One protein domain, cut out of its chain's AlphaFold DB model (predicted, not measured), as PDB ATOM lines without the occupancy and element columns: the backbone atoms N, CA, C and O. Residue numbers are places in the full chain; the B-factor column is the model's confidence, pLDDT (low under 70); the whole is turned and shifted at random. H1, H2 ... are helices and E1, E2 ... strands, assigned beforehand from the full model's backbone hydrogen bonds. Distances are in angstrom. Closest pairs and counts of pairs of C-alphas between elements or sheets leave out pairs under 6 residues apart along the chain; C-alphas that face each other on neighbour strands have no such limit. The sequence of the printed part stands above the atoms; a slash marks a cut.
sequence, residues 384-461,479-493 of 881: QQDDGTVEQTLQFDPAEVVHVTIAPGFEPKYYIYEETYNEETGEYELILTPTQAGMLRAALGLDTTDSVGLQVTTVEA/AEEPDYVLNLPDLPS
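Overview. This is residues 384 to 461 and 479 to 493 of the 881 residues of an uncharacterized protein of Mycolicibacterium flavescens (UniProt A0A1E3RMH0). Two three-stranded sheets, E1 E4 E3 and E2 E5 E6, lie face to face as a flat sandwich, their strands running nearly along one another, and the short helix H1 sits at one end of the long axis. The chain passes from one sheet to the other at the links E1 to E2, E2 to E3 and E4 to E5. The printed part has 93 residues, with one named helix and six named strands in the order E1 E2 E3 E4 H1 E5 E6; both sheets are antiparallel and the class is mostly strand. The whole is only just compact, close to loose, with a radius of gyration of the C-alphas of 14.5 A, and spans 47 by 28 by 14 A.

Along the chain. In the first sheet, E1 is residues 390 to 395, starting at C-alpha 390 (-31.031, -85.171, -5.784); E4 is residues 427 to 434, 23.1 A long; and E3 is residues 415 to 422, 22.3 A long. In the second, E2 is residues 401 to 406, E5 is residues 451 to 458, 22.6 A long, and E6 is residues 484 to 487, ending at C-alpha 487 (-41.968, -84.871, -2.889). H1 is residues 436 to 444, 12.5 A from first to last C-alpha, ending at C-alpha 444 (-31.535, -76.866, 13.529).

Arrangement. E4 is the inner strand between the edge strands E1 and E3. E1 and E4 are antiparallel at 165 degrees, with N 392 and O 430 2.9 A apart, within hydrogen-bond range. E3 and E4 form a hairpin, antiparallel at 169 degrees, with N 418 and O 431 2.9 A apart. In the other sheet the pairing of E5 is staggered: its residues 451 to 454 pair with E6, with N 452 and O 486 2.9 A apart, and its residues 454 to 458 pair with E2, with N 457 and O 403 2.8 A apart. In this sandwich, two sheets face to face, the facing parts are 10.1 A centre to centre, the best planes are 20 degrees apart and the strands stand at 13 degrees. Across it, the closest C-alphas of E2 and E3 are those of Val 404 and Tyr 421, 6.0 A apart; E1 and E5, for instance, are apart. H1 only grazes the sheet E1 E4 E3, with its residues 436 to 439; the closest C-alphas of E3 and H1 are those of Tyr 415 and Gly 438, 7.4 A apart. In H1 every O i to N i+4 pair is within hydrogen-bond range.

Size, cuts and confidence. The two C-alphas farthest apart are those of Leu 444 and Glu 460, 47.5 A. Residues 462 to 478 are not printed, and C-alphas 461 and 479 are 16.7 A apart across this cut, which falls in the link E5 to E6. Of the links that are printed whole, none is long. Mean pLDDT of the printed part is 85.8; residues 460 to 461 and 479 to 483 are under 70.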
ATOM      1  N   GLN A 384     -30.868 -89.490  -4.141       86.31
ATOM      2  CA  GLN A 384     -29.981 -88.574  -3.421       86.31
ATOM      3  C   GLN A 384     -28.531 -89.092  -3.409       86.31
ATOM      4  O   GLN A 384     -28.287 -90.274  -3.158       86.31
ATOM      5  N   GLN A 385     -27.581 -88.197  -3.671       87.12
ATOM      6  CA  GLN A 385     -26.136 -88.438  -3.661       87.12
ATOM      7  C   GLN A 385     -25.493 -88.074  -2.307       87.12
ATOM      8  O   GLN A 385     -26.097 -87.395  -1.476       87.12
ATOM      9  N   ASP A 386     -24.244 -88.510  -2.090       80.88
ATOM     10  CA  ASP A 386     -23.486 -88.312  -0.837       80.88
ATOM     11  C   ASP A 386     -23.270 -86.823  -0.460       80.88
ATOM     12  O   ASP A 386     -22.977 -86.510   0.696       80.88
ATOM     13  N   ASP A 387     -23.389 -85.899  -1.419       77.88
ATOM     14  CA  ASP A 387     -23.291 -84.441  -1.232       77.88
ATOM     15  C   ASP A 387     -24.648 -83.762  -0.942       77.88
ATOM     16  O   ASP A 387     -24.691 -82.552  -0.686       77.88
ATOM     17  N   GLY A 388     -25.732 -84.546  -0.979       83.19
ATOM     18  CA  GLY A 388     -27.127 -84.138  -0.842       83.19
ATOM     19  C   GLY A 388     -27.851 -83.822  -2.151       83.19
ATOM     20  O   GLY A 388     -29.059 -83.588  -2.102       83.19
ATOM     21  N   THR A 389     -27.163 -83.815  -3.296       91.00
ATOM     22  CA  THR A 389     -27.768 -83.522  -4.602       91.00
ATOM     23  C   THR A 389     -28.754 -84.621  -4.987       91.00
ATOM     24  O   THR A 389     -28.442 -85.807  -4.885       91.00
ATOM     25  N   VAL A 390     -29.957 -84.241  -5.417       90.38
ATOM     26  CA  VAL A 390     -31.031 -85.171  -5.784       90.38
ATOM     27  C   VAL A 390     -31.201 -85.172  -7.297       90.38
ATOM     28  O   VAL A 390     -31.479 -84.136  -7.896       90.38
ATOM     29  N   GLU A 391     -31.045 -86.339  -7.912       92.06
ATOM     30  CA  GLU A 391     -31.302 -86.568  -9.334       92.06
ATOM     31  C   GLU A 391     -32.650 -87.285  -9.500       92.06
ATOM     32  O   GLU A 391     -32.912 -88.312  -8.860       92.06
ATOM     33  N   GLN A 392     -33.508 -86.749 -10.367       89.81
ATOM     34  CA  GLN A 392     -34.764 -87.358 -10.794       89.81
ATOM     35  C   GLN A 392     -34.811 -87.394 -12.323       89.81
ATOM     36  O   GLN A 392     -34.608 -86.377 -12.983       89.81
ATOM     37  N   THR A 393     -35.167 -88.549 -12.881       92.12
ATOM     38  CA  THR A 393     -35.582 -88.668 -14.284       92.12
ATOM     39  C   THR A 393     -37.051 -89.078 -14.317       92.12
ATOM     40  O   THR A 393     -37.463 -89.937 -13.540       92.12
ATOM     41  N   LEU A 394     -37.846 -88.462 -15.188       89.62
ATOM     42  CA  LEU A 394     -39.235 -88.834 -15.463       89.62
ATOM     43  C   LEU A 394     -39.385 -89.102 -16.965       89.62
ATOM     44  O   LEU A 394     -38.772 -88.417 -17.784       89.62
ATOM     45  N   GLN A 395     -40.190 -90.096 -17.327       92.06
ATOM     46  CA  GLN A 395     -40.472 -90.461 -18.714       92.06
ATOM     47  C   GLN A 395     -41.929 -90.118 -19.024       92.06
ATOM     48  O   GLN A 395     -42.818 -90.567 -18.322       92.06
ATOM     49  N   PHE A 396     -42.185 -89.357 -20.081       87.81
ATOM     50  CA  PHE A 396     -43.527 -89.060 -20.597       87.81
ATOM     51  C   PHE A 396     -43.674 -89.635 -22.018       87.81
ATOM     52  O   PHE A 396     -42.653 -89.904 -22.654       87.81
ATOM     53  N   ASP A 397     -44.885 -89.809 -22.563       88.62
ATOM     54  CA  ASP A 397     -45.031 -90.237 -23.969       88.62
ATOM     55  C   ASP A 397     -44.732 -89.058 -24.929       88.62
ATOM     56  O   ASP A 397     -45.525 -88.112 -24.998       88.62
ATOM     57  N   PRO A 398     -43.647 -89.091 -25.736       89.12
ATOM     58  CA  PRO A 398     -43.345 -88.043 -26.718       89.12
ATOM     59  C   PRO A 398     -44.336 -87.972 -27.897       89.12
ATOM     60  O   PRO A 398     -44.185 -87.121 -28.777       89.12
ATOM     61  N   ALA A 399     -45.322 -88.871 -27.983       86.50
ATOM     62  CA  ALA A 399     -46.447 -88.728 -28.901       86.50
ATOM     63  C   ALA A 399     -47.507 -87.739 -28.387       86.50
ATOM     64  O   ALA A 399     -48.121 -87.056 -29.211       86.50
ATOM     65  N   GLU A 400     -47.690 -87.644 -27.065       84.12
ATOM     66  CA  GLU A 400     -48.771 -86.880 -26.430       84.12
ATOM     67  C   GLU A 400     -48.272 -85.670 -25.606       84.12
ATOM     68  O   GLU A 400     -49.011 -84.691 -25.471       84.12
ATOM     69  N   VAL A 401     -47.013 -85.663 -25.140       84.62
ATOM     70  CA  VAL A 401     -46.385 -84.543 -24.405       84.62
ATOM     71  C   VAL A 401     -45.411 -83.742 -25.271       84.62
ATOM     72  O   VAL A 401     -44.484 -84.265 -25.889       84.62
ATOM     73  N   VAL A 402     -45.601 -82.423 -25.274       87.25
ATOM     74  CA  VAL A 402     -44.825 -81.434 -26.038       87.25
ATOM     75  C   VAL A 402     -43.743 -80.770 -25.188       87.25
ATOM     76  O   VAL A 402     -42.677 -80.464 -25.713       87.25
ATOM     77  N   HIS A 403     -44.002 -80.509 -23.904       87.94
ATOM     78  CA  HIS A 403     -43.049 -79.839 -23.016       87.94
ATOM     79  C   HIS A 403     -43.350 -80.116 -21.540       87.94
ATOM     80  O   HIS A 403     -44.521 -80.216 -21.174       87.94
ATOM     81  N   VAL A 404     -42.309 -80.161 -20.707       87.69
ATOM     82  CA  VAL A 404     -42.389 -80.250 -19.240       87.69
ATOM     83  C   VAL A 404     -41.433 -79.219 -18.644       87.69
ATOM     84  O   VAL A 404     -40.315 -79.068 -19.136       87.69
ATOM     85  N   THR A 405     -41.885 -78.502 -17.618       90.75
ATOM     86  CA  THR A 405     -41.113 -77.499 -16.861       90.75
ATOM     87  C   THR A 405     -41.680 -77.388 -15.444       90.75
ATOM     88  O   THR A 405     -42.833 -77.760 -15.212       90.75
ATOM     89  N   ILE A 406     -40.912 -76.882 -14.485       87.19
ATOM     90  CA  ILE A 406     -41.405 -76.557 -13.143       87.19
ATOM     91  C   ILE A 406     -42.514 -75.495 -13.224       87.19
ATOM     92  O   ILE A 406     -42.380 -74.454 -13.869       87.19
ATOM     93  N   ALA A 407     -43.638 -75.766 -12.560       83.50
ATOM     94  CA  ALA A 407     -44.814 -74.907 -12.569       83.50
ATOM     95  C   ALA A 407     -44.526 -73.584 -11.822       83.50
ATOM     96  O   ALA A 407     -44.157 -73.625 -10.645       83.50
ATOM     97  N   PRO A 408     -44.727 -72.402 -12.444       81.06
ATOM     98  CA  PRO A 408     -44.415 -71.122 -11.807       81.06
ATOM     99  C   PRO A 408     -45.198 -70.884 -10.508       81.06
ATOM    100  O   PRO A 408     -46.432 -70.899 -10.503       81.06
ATOM    101  N   GLY A 409     -44.487 -70.611  -9.412       79.62
ATOM    102  CA  GLY A 409     -45.031 -70.532  -8.051       79.62
ATOM    103  C   GLY A 409     -45.008 -71.851  -7.261       79.62
ATOM    104  O   GLY A 409     -45.429 -71.855  -6.102       79.62
ATOM    105  N   PHE A 410     -44.528 -72.945  -7.863       81.75
ATOM    106  CA  PHE A 410     -44.303 -74.260  -7.243       81.75
ATOM    107  C   PHE A 410     -42.833 -74.710  -7.369       81.75
ATOM    108  O   PHE A 410     -42.532 -75.907  -7.391       81.75
ATOM    109  N   GLU A 411     -41.917 -73.743  -7.459       86.81
ATOM    110  CA  GLU A 411     -40.475 -73.966  -7.403       86.81
ATOM    111  C   GLU A 411     -40.045 -74.479  -6.010       86.81
ATOM    112  O   GLU A 411     -40.626 -74.065  -4.997       86.81
ATOM    113  N   PRO A 412     -39.011 -75.341  -5.919       89.50
ATOM    114  CA  PRO A 412     -38.484 -75.785  -4.632       89.50
ATOM    115  C   PRO A 412     -37.899 -74.614  -3.833       89.50
ATOM    116  O   PRO A 412     -37.295 -73.684  -4.374       89.50
ATOM    117  N   LYS A 413     -38.058 -74.674  -2.511       88.31
ATOM    118  CA  LYS A 413     -37.599 -73.655  -1.555       88.31
ATOM    119  C   LYS A 413     -36.145 -73.826  -1.149       88.31
ATOM    120  O   LYS A 413     -35.443 -72.843  -0.920       88.31
ATOM    121  N   TYR A 414     -35.711 -75.070  -0.993       92.12
ATOM    122  CA  TYR A 414     -34.450 -75.426  -0.345       92.12
ATOM    123  C   TYR A 414     -33.487 -76.172  -1.276       92.12
ATOM    124  O   TYR A 414     -32.454 -76.674  -0.828       92.12
ATOM    125  N   TYR A 415     -33.799 -76.198  -2.572       92.56
ATOM    126  CA  TYR A 415     -32.952 -76.744  -3.623       92.56
ATOM    127  C   TYR A 415     -32.836 -75.752  -4.790       92.56
ATOM    128  O   TYR A 415     -33.835 -75.206  -5.253       92.56
ATOM    129  N   ILE A 416     -31.619 -75.549  -5.295       92.75
ATOM    130  CA  ILE A 416     -31.373 -74.964  -6.620       92.75
ATOM    131  C   ILE A 416     -31.693 -76.048  -7.649       92.75
ATOM    132  O   ILE A 416     -31.232 -77.178  -7.478       92.75
ATOM    133  N   TYR A 417     -32.443 -75.731  -8.703       93.06
ATOM    134  CA  TYR A 417     -32.818 -76.703  -9.730       93.06
ATOM    135  C   TYR A 417     -32.157 -76.429 -11.087       93.06
ATOM    136  O   TYR A 417     -32.057 -75.284 -11.526       93.06
ATOM    137  N   GLU A 418     -31.779 -77.501 -11.778       95.81
ATOM    138  CA  GLU A 418     -31.541 -77.529 -13.222       95.81
ATOM    139  C   GLU A 418     -32.517 -78.537 -13.845       95.81
ATOM    140  O   GLU A 418     -32.602 -79.677 -13.391       95.81
ATOM    141  N   GLU A 419     -33.271 -78.125 -14.868       94.00
ATOM    142  CA  GLU A 419     -34.244 -78.972 -15.576       94.00
ATOM    143  C   GLU A 419     -33.891 -79.115 -17.066       94.00
ATOM    144  O   GLU A 419     -33.302 -78.217 -17.676       94.00
ATOM    145  N   THR A 420     -34.249 -80.240 -17.682       96.06
ATOM    146  CA  THR A 420     -34.131 -80.459 -19.132       96.06
ATOM    147  C   THR A 420     -35.191 -81.442 -19.624       96.06
ATOM    148  O   THR A 420     -35.198 -82.601 -19.224       96.06
ATOM    149  N   TYR A 421     -36.050 -80.999 -20.549       94.50
ATOM    150  CA  TYR A 421     -36.996 -81.859 -21.273       94.50
ATOM    151  C   TYR A 421     -36.526 -82.140 -22.706       94.50
ATOM    152  O   TYR A 421     -36.152 -81.222 -23.442       94.50
ATOM    153  N   ASN A 422     -36.601 -83.401 -23.134       95.06
ATOM    154  CA  ASN A 422     -36.207 -83.846 -24.467       95.06
ATOM    155  C   ASN A 422     -37.421 -84.263 -25.319       95.06
ATOM    156  O   ASN A 422     -37.831 -85.428 -25.320       95.06
ATOM    157  N   GLU A 423     -37.922 -83.325 -26.132       91.19
ATOM    158  CA  GLU A 423     -39.073 -83.490 -27.044       91.19
ATOM    159  C   GLU A 423     -38.973 -84.697 -28.011       91.19
ATOM    160  O   GLU A 423     -39.995 -85.154 -28.516       91.19
ATOM    161  N   GLU A 424     -37.776 -85.231 -28.308       91.62
ATOM    162  CA  GLU A 424     -37.629 -86.418 -29.177       91.62
ATOM    163  C   GLU A 424     -37.777 -87.760 -28.428       91.62
ATOM    164  O   GLU A 424     -37.879 -88.806 -29.075       91.62
ATOM    165  N   THR A 425     -37.767 -87.753 -27.091       92.69
ATOM    166  CA  THR A 425     -37.776 -88.974 -26.253       92.69
ATOM    167  C   THR A 425     -38.821 -88.977 -25.142       92.69
ATOM    168  O   THR A 425     -39.160 -90.061 -24.682       92.69
ATOM    169  N   GLY A 426     -39.329 -87.813 -24.722       90.38
ATOM    170  CA  GLY A 426     -40.223 -87.678 -23.565       90.38
ATOM    171  C   GLY A 426     -39.496 -87.688 -22.215       90.38
ATOM    172  O   GLY A 426     -40.134 -87.675 -21.170       90.38
ATOM    173  N   GLU A 427     -38.165 -87.718 -22.235       94.31
ATOM    174  CA  GLU A 427     -37.289 -87.772 -21.063       94.31
ATOM    175  C   GLU A 427     -37.168 -86.375 -20.425       94.31
ATOM    176  O   GLU A 427     -36.826 -85.400 -21.101       94.31
ATOM    177  N   TYR A 428     -37.473 -86.282 -19.130       93.56
ATOM    178  CA  TYR A 428     -37.311 -85.096 -18.288       93.56
ATOM    179  C   TYR A 428     -36.262 -85.387 -17.210       93.56
ATOM    180  O   TYR A 428     -36.476 -86.245 -16.354       93.56
ATOM    181  N   GLU A 429     -35.135 -84.682 -17.248       94.44
ATOM    182  CA  GLU A 429     -34.089 -84.723 -16.223       94.44
ATOM    183  C   GLU A 429     -34.223 -83.504 -15.298       94.44
ATOM    184  O   GLU A 429     -34.366 -82.372 -15.765       94.44
ATOM    185  N   LEU A 430     -34.158 -83.736 -13.985       94.19
ATOM    186  CA  LEU A 430     -34.202 -82.719 -12.936       94.19
ATOM    187  C   LEU A 430     -33.091 -82.984 -11.914       94.19
ATOM    188  O   LEU A 430     -33.059 -84.037 -11.273       94.19
ATOM    189  N   ILE A 431     -32.194 -82.013 -11.750       94.56
ATOM    190  CA  ILE A 431     -31.092 -82.038 -10.782       94.56
ATOM    191  C   ILE A 431     -31.357 -80.964  -9.728       94.56
ATOM    192  O   ILE A 431     -31.610 -79.808 -10.058       94.56
ATOM    193  N   LEU A 432     -31.304 -81.345  -8.452       94.00
ATOM    194  CA  LEU A 432     -31.670 -80.507  -7.311       94.00
ATOM    195  C   LEU A 432     -30.511 -80.441  -6.309       94.00
ATOM    196  O   LEU A 432     -30.225 -81.412  -5.610       94.00
ATOM    197  N   THR A 433     -29.850 -79.289  -6.210       93.81
ATOM    198  CA  THR A 433     -28.709 -79.062  -5.304       93.81
ATOM    199  C   THR A 433     -29.174 -78.373  -4.013       93.81
ATOM    200  O   THR A 433     -29.741 -77.284  -4.109       93.81
ATOM    201  N   PRO A 434     -28.930 -78.931  -2.810       93.19
ATOM    202  CA  PRO A 434     -29.280 -78.302  -1.534       93.19
ATOM    203  C   PRO A 434     -28.792 -76.855  -1.389       93.19
ATOM    204  O   PRO A 434     -27.602 -76.581  -1.561       93.19
ATOM    205  N   THR A 435     -29.685 -75.944  -0.996       94.62
ATOM    206  CA  THR A 435     -29.313 -74.566  -0.640       94.62
ATOM    207  C   THR A 435     -28.696 -74.494   0.753       94.62
ATOM    208  O   THR A 435     -28.951 -75.332   1.627       94.62
ATOM    209  N   GLN A 436     -27.896 -73.457   1.001       94.19
ATOM    210  CA  GLN A 436     -27.275 -73.246   2.305       94.19
ATOM    211  C   GLN A 436     -28.319 -73.023   3.410       94.19
ATOM    212  O   GLN A 436     -28.164 -73.571   4.505       94.19
ATOM    213  N   ALA A 437     -29.414 -72.308   3.123       94.75
ATOM    214  CA  ALA A 437     -30.526 -72.161   4.061       94.75
ATOM    215  C   ALA A 437     -31.148 -73.516   4.408       94.75
ATOM    216  O   ALA A 437     -31.295 -73.832   5.587       94.75
ATOM    217  N   GLY A 438     -31.435 -74.349   3.403       93.12
ATOM    218  CA  GLY A 438     -31.971 -75.695   3.598       93.12
ATOM    219  C   GLY A 438     -31.107 -76.552   4.527       93.12
ATOM    220  O   GLY A 438     -31.607 -77.142   5.486       93.12
ATOM    221  N   MET A 439     -29.790 -76.545   4.303       93.00
ATOM    222  CA  MET A 439     -28.827 -77.284   5.127       93.00
ATOM    223  C   MET A 439     -28.715 -76.751   6.568       93.00
ATOM    224  O   MET A 439     -28.541 -77.533   7.508       93.00
ATOM    225  N   LEU A 440     -28.849 -75.436   6.771       93.50
ATOM    226  CA  LEU A 440     -28.896 -74.826   8.105       93.50
ATOM    227  C   LEU A 440     -30.212 -75.151   8.834       93.50
ATOM    228  O   LEU A 440     -30.186 -75.487  10.019       93.50
ATOM    229  N   ARG A 441     -31.358 -75.123   8.139       92.81
ATOM    230  CA  ARG A 441     -32.660 -75.533   8.700       92.81
ATOM    231  C   ARG A 441     -32.646 -76.991   9.154       92.81
ATOM    232  O   ARG A 441     -33.092 -77.273  10.266       92.81
ATOM    233  N   ALA A 442     -32.079 -77.884   8.340       90.50
ATOM    234  CA  ALA A 442     -31.907 -79.296   8.678       90.50
ATOM    235  C   ALA A 442     -31.066 -79.477   9.955       90.50
ATOM    236  O   ALA A 442     -31.481 -80.189  10.871       90.50
ATOM    237  N   ALA A 443     -29.940 -78.760  10.071       89.81
ATOM    238  CA  ALA A 443     -29.074 -78.803  11.255       89.81
ATOM    239  C   ALA A 443     -29.769 -78.312  12.544       89.81
ATOM    240  O   ALA A 443     -29.467 -78.798  13.636       89.81
ATOM    241  N   LEU A 444     -30.714 -77.374  12.422       88.94
ATOM    242  CA  LEU A 444     -31.535 -76.866  13.529       88.94
ATOM    243  C   LEU A 444     -32.779 -77.726  13.829       88.94
ATOM    244  O   LEU A 444     -33.462 -77.483  14.824       88.94
ATOM    245  N   GLY A 445     -33.092 -78.725  12.996       87.69
ATOM    246  CA  GLY A 445     -34.328 -79.508  13.098       87.69
ATOM    247  C   GLY A 445     -35.596 -78.692  12.811       87.69
ATOM    248  O   GLY A 445     -36.658 -78.997  13.359       87.69
ATOM    249  N   LEU A 446     -35.475 -77.634  12.002       88.50
ATOM    250  CA  LEU A 446     -36.597 -76.840  11.500       88.50
ATOM    251  C   LEU A 446     -37.298 -77.562  10.342       88.50
ATOM    252  O   LEU A 446     -36.781 -78.529   9.789       88.50
ATOM    253  N   ASP A 447     -38.486 -77.082   9.967       84.50
ATOM    254  CA  ASP A 447     -39.211 -77.642   8.826       84.50
ATOM    255  C   ASP A 447     -38.465 -77.361   7.510       84.50
ATOM    256  O   ASP A 447     -38.232 -76.203   7.135       84.50
ATOM    257  N   THR A 448     -38.098 -78.453   6.845       85.50
ATOM    258  CA  THR A 448     -37.421 -78.539   5.546       85.50
ATOM    259  C   THR A 448     -38.280 -79.235   4.488       85.50
ATOM    260  O   THR A 448     -37.772 -79.554   3.418       85.50
ATOM    261  N   THR A 449     -39.563 -79.496   4.771       80.31
ATOM    262  CA  THR A 449     -40.480 -80.152   3.828       80.31
ATOM    263  C   THR A 449     -40.589 -79.323   2.548       80.31
ATOM    264  O   THR A 449     -40.993 -78.157   2.595       80.31
ATOM    265  N   ASP A 450     -40.243 -79.927   1.411       82.88
ATOM    266  CA  ASP A 450     -40.167 -79.254   0.116       82.88
ATOM    267  C   ASP A 450     -40.721 -80.142  -1.007       82.88
ATOM    268  O   ASP A 450     -40.712 -81.375  -0.922       82.88
ATOM    269  N   SER A 451     -41.245 -79.507  -2.052       80.25
ATOM    270  CA  SER A 451     -41.992 -80.178  -3.117       80.25
ATOM    271  C   SER A 451     -41.915 -79.390  -4.414       80.25
ATOM    272  O   SER A 451     -42.126 -78.179  -4.395       80.25
ATOM    273  N   VAL A 452     -41.701 -80.080  -5.531       83.00
ATOM    274  CA  VAL A 452     -41.662 -79.474  -6.866       83.00
ATOM    275  C   VAL A 452     -42.978 -79.753  -7.579       83.00
ATOM    276  O   VAL A 452     -43.355 -80.915  -7.729       83.00
ATOM    277  N   GLY A 453     -43.664 -78.705  -8.032       82.94
ATOM    278  CA  GLY A 453     -44.770 -78.839  -8.981       82.94
ATOM    279  C   GLY A 453     -44.254 -78.788 -10.417       82.94
ATOM    280  O   GLY A 453     -43.430 -77.932 -10.732       82.94
ATOM    281  N   LEU A 454     -44.737 -79.666 -11.294       85.12
ATOM    282  CA  LEU A 454     -44.456 -79.628 -12.733       85.12
ATOM    283  C   LEU A 454     -45.694 -79.177 -13.514       85.12
ATOM    284  O   LEU A 454     -46.824 -79.437 -13.105       85.12
ATOM    285  N   GLN A 455     -45.459 -78.518 -14.647       85.19
ATOM    286  CA  GLN A 455     -46.461 -78.165 -15.644       85.19
ATOM    287  C   GLN A 455     -46.190 -78.928 -16.948       85.19
ATOM    288  O   GLN A 455     -45.095 -78.833 -17.513       85.19
ATOM    289  N   VAL A 456     -47.192 -79.656 -17.446       86.12
ATOM    290  CA  VAL A 456     -47.068 -80.580 -18.585       86.12
ATOM    291  C   VAL A 456     -47.935 -80.123 -19.761       86.12
ATOM    292  O   VAL A 456     -49.159 -80.066 -19.707       86.12
ATOM    293  N   THR A 457     -47.295 -79.780 -20.880       84.81
ATOM    294  CA  THR A 457     -47.972 -79.292 -22.091       84.81
ATOM    295  C   THR A 457     -48.237 -80.438 -23.063       84.81
ATOM    296  O   THR A 457     -47.291 -80.990 -23.621       84.81
ATOM    297  N   THR A 458     -49.505 -80.754 -23.339       82.31
ATOM    298  CA  THR A 458     -49.915 -81.894 -24.185       82.31
ATOM    299  C   THR A 458     -50.365 -81.497 -25.603       82.31
ATOM    300  O   THR A 458     -50.705 -80.342 -25.880       82.31
ATOM    301  N   VAL A 459     -50.373 -82.453 -26.543       74.75
ATOM    302  CA  VAL A 459     -50.695 -82.216 -27.970       74.75
ATOM    303  C   VAL A 459     -52.175 -81.919 -28.242       74.75
ATOM    304  O   VAL A 459     -52.489 -81.174 -29.177       74.75
ATOM    305  N   GLU A 460     -53.092 -82.474 -27.444       63.19
ATOM    306  CA  GLU A 460     -54.544 -82.301 -27.612       63.19
ATOM    307  C   GLU A 460     -55.033 -80.913 -27.146       63.19
ATOM    308  O   GLU A 460     -56.125 -80.485 -27.537       63.19
ATOM    309  N   ALA A 461     -54.233 -80.176 -26.361       48.94
ATOM    310  CA  ALA A 461     -54.671 -78.999 -25.606       48.94
ATOM    311  C   ALA A 461     -54.033 -77.648 -26.026       48.94
ATOM    312  O   ALA A 461     -53.410 -76.969 -25.206       48.94
ATOM    313  N   ALA A 479     -52.100 -69.396 -10.912       46.19
ATOM    314  CA  ALA A 479     -51.617 -70.641 -11.472       46.19
ATOM    315  C   ALA A 479     -52.727 -71.689 -11.318       46.19
ATOM    316  O   ALA A 479     -53.486 -71.670 -10.341       46.19
ATOM    317  N   GLU A 480     -52.847 -72.553 -12.315       59.81
ATOM    318  CA  GLU A 480     -53.558 -73.818 -12.161       59.81
ATOM    319  C   GLU A 480     -52.714 -74.698 -11.209       59.81
ATOM    320  O   GLU A 480     -51.516 -74.445 -11.037       59.81
ATOM    321  N   GLU A 481     -53.333 -75.636 -10.485       64.44
ATOM    322  CA  GLU A 481     -52.559 -76.545  -9.621       64.44
ATOM    323  C   GLU A 481     -51.665 -77.427 -10.523       64.44
ATOM    324  O   GLU A 481     -52.068 -77.720 -11.649       64.44
ATOM    325  N   PRO A 482     -50.426 -77.759 -10.110       66.62
ATOM    326  CA  PRO A 482     -49.455 -78.417 -10.984       66.62
ATOM    327  C   PRO A 482     -49.925 -79.822 -11.364       66.62
ATOM    328  O   PRO A 482     -50.388 -80.568 -10.501       66.62
ATOM    329  N   ASP A 483     -49.739 -80.195 -12.631       69.94
ATOM    330  CA  ASP A 483     -50.202 -81.476 -13.182       69.94
ATOM    331  C   ASP A 483     -49.515 -82.684 -12.498       69.94
ATOM    332  O   ASP A 483     -50.061 -83.785 -12.428       69.94
ATOM    333  N   TYR A 484     -48.315 -82.473 -11.939       76.31
ATOM    334  CA  TYR A 484     -47.578 -83.463 -11.150       76.31
ATOM    335  C   TYR A 484     -46.849 -82.819  -9.961       76.31
ATOM    336  O   TYR A 484     -46.313 -81.715 -10.080       76.31
ATOM    337  N   VAL A 485     -46.769 -83.520  -8.819       72.25
ATOM    338  CA  VAL A 485     -46.062 -83.053  -7.608       72.25
ATOM    339  C   VAL A 485     -45.041 -84.080  -7.121       72.25
ATOM    340  O   VAL A 485     -45.392 -85.147  -6.609       72.25
ATOM    341  N   LEU A 486     -43.761 -83.715  -7.191       75.75
ATOM    342  CA  LEU A 486     -42.650 -84.493  -6.650       75.75
ATOM    343  C   LEU A 486     -42.373 -84.091  -5.193       75.75
ATOM    344  O   LEU A 486     -42.119 -82.923  -4.898       75.75
ATOM    345  N   ASN A 487     -42.378 -85.066  -4.283       77.75
ATOM    346  CA  ASN A 487     -41.968 -84.871  -2.889       77.75
ATOM    347  C   ASN A 487     -40.455 -85.104  -2.772       77.75
ATOM    348  O   ASN A 487     -39.966 -86.142  -3.220       77.75
ATOM    349  N   LEU A 488     -39.722 -84.164  -2.172       82.75
ATOM    350  CA  LEU A 488     -38.259 -84.233  -2.080       82.75
ATOM    351  C   LEU A 488     -37.782 -84.971  -0.811       82.75
ATOM    352  O   LEU A 488     -38.508 -85.003   0.186       82.75
ATOM    353  N   PRO A 489     -36.583 -85.588  -0.826       80.56
ATOM    354  CA  PRO A 489     -36.009 -86.239   0.351       80.56
ATOM    355  C   PRO A 489     -35.492 -85.230   1.392       80.56
ATOM    356  O   PRO A 489     -35.308 -84.042   1.104       80.56
ATOM    357  N   ASP A 490     -35.219 -85.734   2.599       84.06
ATOM    358  CA  ASP A 490     -34.611 -84.972   3.696       84.06
ATOM    359  C   ASP A 490     -33.258 -84.358   3.273       84.06
ATOM    360  O   ASP A 490     -32.438 -85.004   2.618       84.06
ATOM    361  N   LEU A 491     -33.005 -83.112   3.679       87.44
ATOM    362  CA  LEU A 491     -31.767 -82.388   3.372       87.44
ATOM    363  C   LEU A 491     -30.598 -82.812   4.284       87.44
ATOM    364  O   LEU A 491     -30.813 -83.068   5.475       87.44
ATOM    365  N   PRO A 492     -29.342 -82.807   3.789       88.25
ATOM    366  CA  PRO A 492     -28.174 -82.927   4.657       88.25
ATOM    367  C   PRO A 492     -28.064 -81.710   5.586       88.25
ATOM    368  O   PRO A 492     -28.526 -80.615   5.271       88.25
ATOM    369  N   SER A 493     -27.414 -81.880   6.735       90.94
ATOM    370  CA  SER A 493     -27.159 -80.778   7.674       90.94
ATOM    371  C   SER A 493     -25.890 -80.003   7.310       90.94
ATOM    372  O   SER A 493     -24.929 -80.574   6.797       90.94
TER     373      SER A 493